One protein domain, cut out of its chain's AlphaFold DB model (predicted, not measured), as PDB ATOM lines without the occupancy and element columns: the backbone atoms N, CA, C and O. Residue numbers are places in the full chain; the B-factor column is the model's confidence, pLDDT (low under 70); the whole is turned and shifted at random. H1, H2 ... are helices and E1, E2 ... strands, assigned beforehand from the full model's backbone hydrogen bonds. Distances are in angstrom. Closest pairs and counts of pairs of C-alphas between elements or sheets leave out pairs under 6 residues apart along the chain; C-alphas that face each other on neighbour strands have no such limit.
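Overview. This is residues 7 to 91 of the 193 residues of an uncharacterized protein of ANME-2 cluster archaeon (UniProt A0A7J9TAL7). One helix, H2, packs over one face of a small three-stranded sheet, with a second helix, H1, beside H2 and not on the sheet. The hairpin of E2 and E3 reaches away from the helices, and before H1 runs a stretch with no named element, residues 7 to 22, of which residues 7 to 13 stand free. The printed part has 85 residues, with named elements in the order H1, E1, H2, E2, E3; the sheet is mixed, in the order E1, E2, E3, and the class is mixed, helices and strands. The whole is compact, with a radius of gyration of the C-alphas of 13.4 A and spans of 38 by 31 by 28 A.

Arrangement. H1, residues 23 to 36, and H2, residues 51 to 64, touch, with their closest C-alphas, those of Leu 27 and Ala 56, 4.6 A apart. They run the same way at a steep tilt of 39 degrees. E1, residues 43 to 45, is an edge strand, and E2, residues 67 to 74, is its parallel neighbour, with N 44 and O 67 within hydrogen-bond range at 2.8 A. E1, H2 and E2 form a strand-helix-strand unit, two parallel neighbour strands with a helix between them along the chain, and its crossover is right-handed. H2 is on the sheet at a height over the sheet of 9.4 A, in two layers, a helix on one face of a sheet. It lies over E1 and only just over E2, with 3 of its 14 C-alphas falling on E2. It runs along the strands, at 9 degrees to E1 on the local plane. The closest C-alphas of H2 and E2, those of Ala 61 and Ala 68, are 6.3 A apart. E2 and E3, residues 77 to 82, are an antiparallel hairpin, with N 72 and O 79 at 2.9 A and N 81 and O 70 at 2.8 A, within hydrogen-bond range. The pairing is staggered: E2 pairs with E1 over residues 67 to 69 and with E3 over residues 69 to 74. H1 is apart from E2 and E3. In H1 and H2 every O i to N i+4 pair is within hydrogen-bond range.

Along the chain. H1 begins at C-alpha 23, (135.123, 98.040, 100.150), and is 20.1 A long from first to last C-alpha. E1 spans 6.5 A. H2 spans 19.8 A from C-alpha 51, (126.247, 101.129, 102.165). E2 spans 21.9 A, and E3 spans 16.3 A to C-alpha 82, (127.286, 110.640, 116.676).

Size, cuts and confidence. The two C-alphas farthest apart, those of Ser 76 and Leu 91, are 39.4 A apart. The printed part has no cut and no long link between named elements. The mean pLDDT of the printed part is 87.7, with residue 40 and residues 86 to 89 under 70.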
ATOM      1  N   GLU A   7     132.724 125.214  98.154       87.62
ATOM      2  CA  GLU A   7     133.795 126.136  97.763       87.62
ATOM      3  C   GLU A   7     133.343 127.605  97.761       87.62
ATOM      4  O   GLU A   7     134.113 128.487  98.138       87.62
ATOM      5  N   GLU A   8     132.079 127.885  97.428       88.62
ATOM      6  CA  GLU A   8     131.516 129.246  97.447       88.62
ATOM      7  C   GLU A   8     131.381 129.808  98.868       88.62
ATOM      8  O   GLU A   8     131.350 131.023  99.061       88.62
ATOM      9  N   PHE A   9     131.369 128.932  99.875       89.12
ATOM     10  CA  PHE A   9     131.440 129.299 101.289       89.12
ATOM     11  C   PHE A   9     132.884 129.394 101.809       89.12
ATOM     12  O   PHE A   9     133.094 129.545 103.011       89.12
ATOM     13  N   GLY A  10     133.886 129.308 100.927       89.06
ATOM     14  CA  GLY A  10     135.304 129.344 101.287       89.06
ATOM     15  C   GLY A  10     135.814 128.050 101.926       89.06
ATOM     16  O   GLY A  10     136.869 128.065 102.559       89.06
ATOM     17  N   ILE A  11     135.080 126.942 101.790       87.75
ATOM     18  CA  ILE A  11     135.493 125.629 102.293       87.75
ATOM     19  C   ILE A  11     136.359 124.956 101.229       87.75
ATOM     20  O   ILE A  11     135.942 124.810 100.082       87.75
ATOM     21  N   GLN A  12     137.556 124.512 101.609       88.69
ATOM     22  CA  GLN A  12     138.413 123.735 100.719       88.69
ATOM     23  C   GLN A  12     137.818 122.339 100.499       88.69
ATOM     24  O   GLN A  12     137.525 121.624 101.458       88.69
ATOM     25  N   VAL A  13     137.659 121.941  99.235       89.62
ATOM     26  CA  VAL A  13     137.115 120.634  98.854       89.62
ATOM     27  C   VAL A  13     138.155 119.856  98.054       89.62
ATOM     28  O   VAL A  13     138.718 120.360  97.087       89.62
ATOM     29  N   GLU A  14     138.386 118.598  98.431       90.75
ATOM     30  CA  GLU A  14     139.161 117.641  97.640       90.75
ATOM     31  C   GLU A  14     138.270 116.455  97.256       90.75
ATOM     32  O   GLU A  14     137.595 115.861  98.100       90.75
ATOM     33  N   ILE A  15     138.241 116.111  95.965       90.69
ATOM     34  CA  ILE A  15     137.413 115.018  95.444       90.69
ATOM     35  C   ILE A  15     138.295 113.815  95.118       90.69
ATOM     36  O   ILE A  15     139.084 113.839  94.172       90.69
ATOM     37  N   HIS A  16     138.073 112.714  95.834       92.25
ATOM     38  CA  HIS A  16     138.708 111.428  95.557       92.25
ATOM     39  C   HIS A  16     137.723 110.477  94.881       92.25
ATOM     40  O   HIS A  16     136.676 110.138  95.434       92.25
ATOM     41  N   LYS A  17     138.069 110.020  93.675       93.19
ATOM     42  CA  LYS A  17     137.291 108.999  92.968       93.19
ATOM     43  C   LYS A  17     137.619 107.623  93.534       93.19
ATOM     44  O   LYS A  17     138.791 107.275  93.637       93.19
ATOM     45  N   VAL A  18     136.578 106.857  93.845       92.50
ATOM     46  CA  VAL A  18     136.666 105.461  94.285       92.50
ATOM     47  C   VAL A  18     135.589 104.631  93.596       92.50
ATOM     48  O   VAL A  18     134.535 105.168  93.241       92.50
ATOM     49  N   ASN A  19     135.803 103.327  93.441       92.81
ATOM     50  CA  ASN A  19     134.712 102.403  93.150       92.81
ATOM     51  C   ASN A  19     133.835 102.215  94.407       92.81
ATOM     52  O   ASN A  19     134.270 101.562  95.357       92.81
ATOM     53  N   PRO A  20     132.577 102.701  94.431       87.62
ATOM     54  CA  PRO A  20     131.745 102.679  95.635       87.62
ATOM     55  C   PRO A  20     131.242 101.276  96.015       87.62
ATOM     56  O   PRO A  20     130.518 101.133  97.002       87.62
ATOM     57  N   LEU A  21     131.566 100.248  95.223       90.62
ATOM     58  CA  LEU A  21     131.275  98.842  95.506       90.62
ATOM     59  C   LEU A  21     132.517  98.059  95.958       90.62
ATOM     60  O   LEU A  21     132.366  96.949  96.466       90.62
ATOM     61  N   ASP A  22     133.720  98.626  95.826       92.50
ATOM     62  CA  ASP A  22     134.954  98.030  96.335       92.50
ATOM     63  C   ASP A  22     135.236  98.550  97.749       92.50
ATOM     64  O   ASP A  22     135.749  99.652  97.961       92.50
ATOM     65  N   PHE A  23     134.893  97.728  98.741       91.25
ATOM     66  CA  PHE A  23     135.123  98.040 100.150       91.25
ATOM     67  C   PHE A  23     136.597  98.339 100.453       91.25
ATOM     68  O   PHE A  23     136.894  99.258 101.218       91.25
ATOM     69  N   ARG A  24     137.527  97.571  99.870       89.12
ATOM     70  CA  ARG A  24     138.956  97.672 100.177       89.12
ATOM     71  C   ARG A  24     139.537  98.957  99.606       89.12
ATOM     72  O   ARG A  24     140.283  99.640 100.307       89.12
ATOM     73  N   GLU A  25     139.193  99.283  98.366       92.31
ATOM     74  CA  GLU A  25     139.593 100.534  97.723       92.31
ATOM     75  C   GLU A  25     139.076 101.742  98.513       92.31
ATOM     76  O   GLU A  25     139.858 102.636  98.849       92.31
ATOM     77  N   CYS A  26     137.791 101.730  98.885       94.56
ATOM     78  CA  CYS A  26     137.181 102.783  99.695       94.56
ATOM     79  C   CYS A  26     137.906 102.943 101.040       94.56
ATOM     80  O   CYS A  26     138.344 104.040 101.383       94.56
ATOM     81  N   LEU A  27     138.087 101.846 101.782       93.06
ATOM     82  CA  LEU A  27     138.706 101.853 103.107       93.06
ATOM     83  C   LEU A  27     140.137 102.400 103.062       93.06
ATOM     84  O   LEU A  27     140.487 103.289 103.838       93.06
ATOM     85  N   LEU A  28     140.965 101.893 102.146       91.06
ATOM     86  CA  LEU A  28     142.359 102.320 102.020       91.06
ATOM     87  C   LEU A  28     142.475 103.784 101.593       91.06
ATOM     88  O   LEU A  28     143.375 104.480 102.060       91.06
ATOM     89  N   THR A  29     141.581 104.256 100.725       93.75
ATOM     90  CA  THR A  29     141.565 105.657 100.288       93.75
ATOM     91  C   THR A  29     141.217 106.581 101.450       93.75
ATOM     92  O   THR A  29     141.961 107.519 101.725       93.75
ATOM     93  N   ILE A  30     140.162 106.269 102.206       94.31
ATOM     94  CA  ILE A  30     139.725 107.082 103.350       94.31
ATOM     95  C   ILE A  30     140.783 107.089 104.457       94.31
ATOM     96  O   ILE A  30     141.099 108.145 104.999       94.31
ATOM     97  N   LEU A  31     141.394 105.940 104.760       91.00
ATOM     98  CA  LEU A  31     142.490 105.864 105.730       91.00
ATOM     99  C   LEU A  31     143.687 106.731 105.323       91.00
ATOM    100  O   LEU A  31     144.268 107.394 106.178       91.00
ATOM    101  N   LYS A  32     144.049 106.757 104.034       89.88
ATOM    102  CA  LYS A  32     145.127 107.624 103.533       89.88
ATOM    103  C   LYS A  32     144.794 109.103 103.705       89.88
ATOM    104  O   LYS A  32     145.664 109.848 104.143       89.88
ATOM    105  N   ILE A  33     143.560 109.505 103.394       92.06
ATOM    106  CA  ILE A  33     143.082 110.884 103.585       92.06
ATOM    107  C   ILE A  33     143.200 111.263 105.063       92.06
ATOM    108  O   ILE A  33     143.905 112.208 105.408       92.06
ATOM    109  N   ILE A  34     142.619 110.450 105.951       90.00
ATOM    110  CA  ILE A  34     142.664 110.678 107.399       90.00
ATOM    111  C   ILE A  34     144.107 110.763 107.910       90.00
ATOM    112  O   ILE A  34     144.402 111.607 108.749       90.00
ATOM    113  N   GLN A  35     145.021 109.912 107.441       84.12
ATOM    114  CA  GLN A  35     146.416 109.915 107.898       84.12
ATOM    115  C   GLN A  35     147.231 111.114 107.407       84.12
ATOM    116  O   GLN A  35     148.178 111.506 108.088       84.12
ATOM    117  N   ASN A  36     146.906 111.654 106.235       86.62
ATOM    118  CA  ASN A  36     147.605 112.806 105.671       86.62
ATOM    119  C   ASN A  36     147.095 114.133 106.252       86.62
ATOM    120  O   ASN A  36     147.828 115.119 106.222       86.62
ATOM    121  N   GLU A  37     145.878 114.144 106.802       85.00
ATOM    122  CA  GLU A  37     145.307 115.312 107.463       85.00
ATOM    123  C   GLU A  37     146.074 115.649 108.753       85.00
ATOM    124  O   GLU A  37     146.309 114.773 109.595       85.00
ATOM    125  N   GLN A  38     146.472 116.910 108.923       75.25
ATOM    126  CA  GLN A  38     147.264 117.348 110.081       75.25
ATOM    127  C   GLN A  38     146.399 117.837 111.242       75.25
ATOM    128  O   GLN A  38     146.874 117.868 112.379       75.25
ATOM    129  N   GLU A  39     145.139 118.188 110.981       77.19
ATOM    130  CA  GLU A  39     144.234 118.651 112.027       77.19
ATOM    131  C   GLU A  39     143.924 117.560 113.055       77.19
ATOM    132  O   GLU A  39     143.812 116.381 112.728       77.19
ATOM    133  N   ALA A  40     143.784 117.943 114.324       69.88
ATOM    134  CA  ALA A  40     143.522 116.988 115.400       69.88
ATOM    135  C   ALA A  40     142.058 116.513 115.429       69.88
ATOM    136  O   ALA A  40     141.796 115.379 115.831       69.88
ATOM    137  N   ASP A  41     141.110 117.355 115.001       83.69
ATOM    138  CA  ASP A  41     139.679 117.061 115.066       83.69
ATOM    139  C   ASP A  41     139.126 116.661 113.695       83.69
ATOM    140  O   ASP A  41     138.768 117.492 112.867       83.69
ATOM    141  N   LYS A  42     139.065 115.349 113.461       89.00
ATOM    142  CA  LYS A  42     138.595 114.762 112.203       89.00
ATOM    143  C   LYS A  42     137.255 114.088 112.425       89.00
ATOM    144  O   LYS A  42     137.098 113.289 113.356       89.00
ATOM    145  N   ALA A  43     136.311 114.350 111.528       91.38
ATOM    146  CA  ALA A  43     135.002 113.722 111.550       91.38
ATOM    147  C   ALA A  43     134.626 113.162 110.177       91.38
ATOM    148  O   ALA A  43     134.895 113.764 109.141       91.38
ATOM    149  N   VAL A  44     133.962 112.011 110.184       93.12
ATOM    150  CA  VAL A  44     133.449 111.340 108.995       93.12
ATOM    151  C   VAL A  44     131.927 111.443 108.990       93.12
ATOM    152  O   VAL A  44     131.255 110.929 109.886       93.12
ATOM    153  N   ASN A  45     131.375 112.101 107.970       93.62
ATOM    154  CA  ASN A  45     129.936 112.139 107.731       93.62
ATOM    155  C   ASN A  45     129.519 110.922 106.892       93.62
ATOM    156  O   ASN A  45     129.979 110.749 105.766       93.62
ATOM    157  N   LEU A  46     128.630 110.095 107.437       93.75
ATOM    158  CA  LEU A  46     128.175 108.837 106.842       93.75
ATOM    159  C   LEU A  46     126.744 108.910 106.288       93.75
ATOM    160  O   LEU A  46     126.158 107.878 105.974       93.75
ATOM    161  N   THR A  47     126.171 110.114 106.199       91.25
ATOM    162  CA  THR A  47     124.780 110.338 105.759       91.25
ATOM    163  C   THR A  47     124.557 109.910 104.310       91.25
ATOM    164  O   THR A  47     123.527 109.325 103.988       91.25
ATOM    165  N   GLY A  48     125.519 110.211 103.435       85.94
ATOM    166  CA  GLY A  48     125.450 109.915 102.007       85.94
ATOM    167  C   GLY A  48     126.311 108.722 101.587       85.94
ATOM    168  O   GLY A  48     127.144 108.223 102.344       85.94
ATOM    169  N   GLY A  49     126.138 108.309 100.330       87.81
ATOM    170  CA  GLY A  49     126.926 107.250  99.697       87.81
ATOM    171  C   GLY A  49     126.252 105.877  99.690       87.81
ATOM    172  O   GLY A  49     125.123 105.690 100.143       87.81
ATOM    173  N   THR A  50     126.943 104.895  99.112       92.25
ATOM    174  CA  THR A  50     126.508 103.495  99.145       92.25
ATOM    175  C   THR A  50     126.763 102.901 100.528       92.25
ATOM    176  O   THR A  50     127.695 103.302 101.221       92.25
ATOM    177  N   LYS A  51     126.008 101.858 100.904       92.06
ATOM    178  CA  LYS A  51     126.247 101.129 102.165       92.06
ATOM    179  C   LYS A  51     127.698 100.653 102.303       92.06
ATOM    180  O   LYS A  51     128.245 100.698 103.398       92.06
ATOM    181  N   THR A  52     128.314 100.219 101.202       93.94
ATOM    182  CA  THR A  52     129.716  99.783 101.172       93.94
ATOM    183  C   THR A  52     130.674 100.927 101.491       93.94
ATOM    184  O   THR A  52     131.567 100.750 102.317       93.94
ATOM    185  N   LEU A  53     130.469 102.106 100.893       94.19
ATOM    186  CA  LEU A  53     131.279 103.289 101.169       94.19
ATOM    187  C   LEU A  53     131.098 103.761 102.615       94.19
ATOM    188  O   LEU A  53     132.091 103.984 103.301       94.19
ATOM    189  N   SER A  54     129.859 103.842 103.107       93.69
ATOM    190  CA  SER A  54     129.582 104.225 104.498       93.69
ATOM    191  C   SER A  54     130.193 103.229 105.490       93.69
ATOM    192  O   SER A  54     130.740 103.638 106.510       93.69
ATOM    193  N   LEU A  55     130.165 101.926 105.189       92.75
ATOM    194  CA  LEU A  55     130.812 100.910 106.021       92.75
ATOM    195  C   LEU A  55     132.337 101.074 106.023       92.75
ATOM    196  O   LEU A  55     132.944 101.058 107.089       92.75
ATOM    197  N   ALA A  56     132.952 101.274 104.855       93.69
ATOM    198  CA  ALA A  56     134.390 101.515 104.741       93.69
ATOM    199  C   ALA A  56     134.816 102.784 105.493       93.69
ATOM    200  O   ALA A  56     135.819 102.782 106.205       93.69
ATOM    201  N   ALA A  57     134.025 103.848 105.386       94.44
ATOM    202  CA  ALA A  57     134.242 105.114 106.065       94.44
ATOM    203  C   ALA A  57     134.104 104.984 107.593       94.44
ATOM    204  O   ALA A  57     134.956 105.480 108.331       94.44
ATOM    205  N   LEU A  58     133.096 104.249 108.074       93.00
ATOM    206  CA  LEU A  58     132.932 103.940 109.496       93.00
ATOM    207  C   LEU A  58     134.104 103.111 110.034       93.00
ATOM    208  O   LEU A  58     134.644 103.422 111.094       93.00
ATOM    209  N   SER A  59     134.528 102.081 109.296       90.69
ATOM    210  CA  SER A  59     135.713 101.300 109.646       90.69
ATOM    211  C   SER A  59     136.953 102.192 109.706       90.69
ATOM    212  O   SER A  59     137.670 102.150 110.697       90.69
ATOM    213  N   ALA A  60     137.186 103.053 108.712       91.31
ATOM    214  CA  ALA A  60     138.323 103.971 108.707       91.31
ATOM    215  C   ALA A  60     138.321 104.921 109.917       91.31
ATOM    216  O   ALA A  60     139.371 105.129 110.535       91.31
ATOM    217  N   ALA A  61     137.147 105.450 110.276       90.94
ATOM    218  CA  ALA A  61     136.968 106.301 111.446       90.94
ATOM    219  C   ALA A  61     137.324 105.551 112.736       90.94
ATOM    220  O   ALA A  61     138.151 106.024 113.511       90.94
ATOM    221  N   TRP A  62     136.797 104.335 112.913       88.19
ATOM    222  CA  TRP A  62     137.089 103.495 114.076       88.19
ATOM    223  C   TRP A  62     138.576 103.139 114.191       88.19
ATOM    224  O   TRP A  62     139.179 103.236 115.259       88.19
ATOM    225  N   LEU A  63     139.197 102.787 113.068       85.81
ATOM    226  CA  LEU A  63     140.617 102.449 112.996       85.81
ATOM    227  C   LEU A  63     141.528 103.622 113.363       85.81
ATOM    228  O   LEU A  63     142.577 103.415 113.977       85.81
ATOM    229  N   SER A  64     141.122 104.833 112.993       85.25
ATOM    230  CA  SER A  64     141.920 106.050 113.152       85.25
ATOM    231  C   SER A  64     141.564 106.859 114.401       85.25
ATOM    232  O   SER A  64     142.264 107.820 114.705       85.25
ATOM    233  N   GLY A  65     140.500 106.485 115.120       86.12
ATOM    234  CA  GLY A  65     139.972 107.255 116.249       86.12
ATOM    235  C   GLY A  65     139.265 108.549 115.830       86.12
ATOM    236  O   GLY A  65     139.157 109.474 116.627       86.12
ATOM    237  N   CYS A  66     138.808 108.652 114.579       88.88
ATOM    238  CA  CYS A  66     138.066 109.820 114.104       88.88
ATOM    239  C   CYS A  66     136.598 109.734 114.512       88.88
ATOM    240  O   CYS A  66     136.015 108.650 114.543       88.88
ATOM    241  N   ARG A  67     135.965 110.885 114.748       91.38
ATOM    242  CA  ARG A  67     134.522 110.934 115.011       91.38
ATOM    243  C   ARG A  67     133.759 110.492 113.767       91.38
ATOM    244  O   ARG A  67     134.208 110.713 112.643       91.38
ATOM    245  N   ALA A  68     132.599 109.886 113.953       93.94
ATOM    246  CA  ALA A  68     131.735 109.493 112.851       93.94
ATOM    247  C   ALA A  68     130.295 109.842 113.197       93.94
ATOM    248  O   ALA A  68     129.842 109.543 114.298       93.94
ATOM    249  N   PHE A  69     129.566 110.441 112.261       94.69
ATOM    250  CA  PHE A  69     128.179 110.830 112.486       94.69
ATOM    251  C   PHE A  69     127.315 110.642 111.244       94.69
ATOM    252  O   PHE A  69     127.806 110.609 110.114       94.69
ATOM    253  N   ILE A  70     126.009 110.558 111.466       94.12
ATOM    254  CA  ILE A  70     124.976 110.627 110.430       94.12
ATOM    255  C   ILE A  70     124.027 111.778 110.740       94.12
ATOM    256  O   ILE A  70     123.780 112.098 111.902       94.12
ATOM    257  N   ILE A  71     123.482 112.390 109.700       93.31
ATOM    258  CA  ILE A  71     122.377 113.333 109.784       93.31
ATOM    259  C   ILE A  71     121.116 112.549 109.429       93.31
ATOM    260  O   ILE A  71     121.033 111.938 108.367       93.31
ATOM    261  N   GLN A  72     120.163 112.502 110.352       88.50
ATOM    262  CA  GLN A  72     118.864 111.877 110.139       88.50
ATOM    263  C   GLN A  72     117.798 112.956 109.999       88.50
ATOM    264  O   GLN A  72     117.623 113.771 110.906       88.50
ATOM    265  N   GLU A  73     117.053 112.910 108.900       85.38
ATOM    266  CA  GLU A  73     115.857 113.728 108.725       85.38
ATOM    267  C   GLU A  73     114.744 113.197 109.636       85.38
ATOM    268  O   GLU A  73     114.356 112.024 109.569       85.38
ATOM    269  N   LYS A  74     114.215 114.051 110.514       80.38
ATOM    270  CA  LYS A  74     113.104 113.712 111.406       80.38
ATOM    271  C   LYS A  74     112.010 114.769 111.311       80.38
ATOM    272  O   LYS A  74     111.926 115.698 112.114       80.38
ATOM    273  N   GLY A  75     111.124 114.588 110.334       80.81
ATOM    274  CA  GLY A  75     110.061 115.548 110.045       80.81
ATOM    275  C   GLY A  75     110.636 116.801 109.389       80.81
ATOM    276  O   GLY A  75     111.193 116.709 108.305       80.81
ATOM    277  N   SER A  76     110.499 117.958 110.038       77.88
ATOM    278  CA  SER A  76     111.006 119.249 109.547       77.88
ATOM    279  C   SER A  76     112.392 119.630 110.088       77.88
ATOM    280  O   SER A  76     112.789 120.784 109.949       77.88
ATOM    281  N   TRP A  77     113.079 118.717 110.778       78.81
ATOM    282  CA  TRP A  77     114.351 118.988 111.450       78.81
ATOM    283  C   TRP A  77     115.377 117.903 111.153       78.81
ATOM    284  O   TRP A  77     115.030 116.722 111.078       78.81
ATOM    285  N   ASP A  78     116.641 118.312 111.106       86.31
ATOM    286  CA  ASP A  78     117.785 117.422 110.956       86.31
ATOM    287  C   ASP A  78     118.429 117.149 112.310       86.31
ATOM    288  O   ASP A  78     118.685 118.060 113.102       86.31
ATOM    289  N   ILE A  79     118.705 115.876 112.587       89.88
ATOM    290  CA  ILE A  79     119.340 115.443 113.830       89.88
ATOM    291  C   ILE A  79     120.692 114.826 113.504       89.88
ATOM    292  O   ILE A  79     120.779 113.814 112.811       89.88
ATOM    293  N   LYS A  80     121.752 115.405 114.069       92.12
ATOM    294  CA  LYS A  80     123.085 114.804 114.055       92.12
ATOM    295  C   LYS A  80     123.164 113.698 115.110       92.12
ATOM    296  O   LYS A  80     122.993 113.959 116.299       92.12
ATOM    297  N   VAL A  81     123.471 112.483 114.675       92.19
ATOM    298  CA  VAL A  81     123.699 111.319 115.536       92.19
ATOM    299  C   VAL A  81     125.170 110.930 115.443       92.19
ATOM    300  O   VAL A  81     125.626 110.468 114.398       92.19
ATOM    301  N   GLU A  82     125.909 111.129 116.533       92.38
ATOM    302  CA  GLU A  82     127.286 110.640 116.676       92.38
ATOM    303  C   GLU A  82     127.272 109.122 116.896       92.38
ATOM    304  O   GLU A  82     126.466 108.589 117.665       92.38
ATOM    305  N   LEU A  83     128.164 108.418 116.209       90.31
ATOM    306  CA  LEU A  83     128.337 106.980 116.334       90.31
ATOM    307  C   LEU A  83     129.385 106.662 117.406       90.31
ATOM    308  O   LEU A  83     130.337 107.422 117.590       90.31
ATOM    309  N   PRO A  84     129.251 105.523 118.106       83.81
ATOM    310  CA  PRO A  84     130.213 105.131 119.124       83.81
ATOM    311  C   PRO A  84     131.551 104.744 118.475       83.81
ATOM    312  O   PRO A  84     131.685 103.661 117.905       83.81
ATOM    313  N   ILE A  85     132.548 105.624 118.587       82.38
ATOM    314  CA  ILE A  85     133.934 105.384 118.167       82.38
ATOM    315  C   ILE A  85     134.851 105.430 119.391       82.38
ATOM    316  O   ILE A  85     134.646 106.225 120.305       82.38
ATOM    317  N   THR A  86     135.863 104.563 119.429       69.81
ATOM    318  CA  THR A  86     136.895 104.598 120.467       69.81
ATOM    319  C   THR A  86     137.880 105.732 120.186       69.81
ATOM    320  O   THR A  86     138.476 105.791 119.113       69.81
ATOM    321  N   GLU A  87     138.095 106.616 121.163       62.84
ATOM    322  CA  GLU A  87     138.949 107.808 120.998       62.84
ATOM    323  C   GLU A  87     140.398 107.469 120.635       62.84
ATOM    324  O   GLU A  87     141.067 108.227 119.939       62.84
ATOM    325  N   SER A  88     140.905 106.319 121.087       62.47
ATOM    326  CA  SER A  88     142.311 105.991 120.882       62.47
ATOM    327  C   SER A  88     142.620 105.449 119.489       62.47
ATOM    328  O   SER A  88     143.783 105.518 119.133       62.47
ATOM    329  N   GLY A  89     141.654 104.932 118.712       67.31
ATOM    330  CA  GLY A  89     141.890 104.273 117.414       67.31
ATOM    331  C   GLY A  89     142.843 103.062 117.481       67.31
ATOM    332  O   GLY A  89     143.864 103.068 118.169       67.31
ATOM    333  N   TYR A  90     142.568 101.972 116.764       72.25
ATOM    334  CA  TYR A  90     143.471 100.811 116.829       72.25
ATOM    335  C   TYR A  90     144.853 101.101 116.199       72.25
ATOM    336  O   TYR A  90     145.874 100.618 116.692       72.25
ATOM    337  N   LEU A  91     144.930 101.970 115.181       73.69
ATOM    338  CA  LEU A  91     146.194 102.347 114.530       73.69
ATOM    339  C   LEU A  91     147.215 102.988 115.478       73.69
ATOM    340  O   LEU A  91     148.422 102.799 115.289       73.69
TER     341      LEU A  91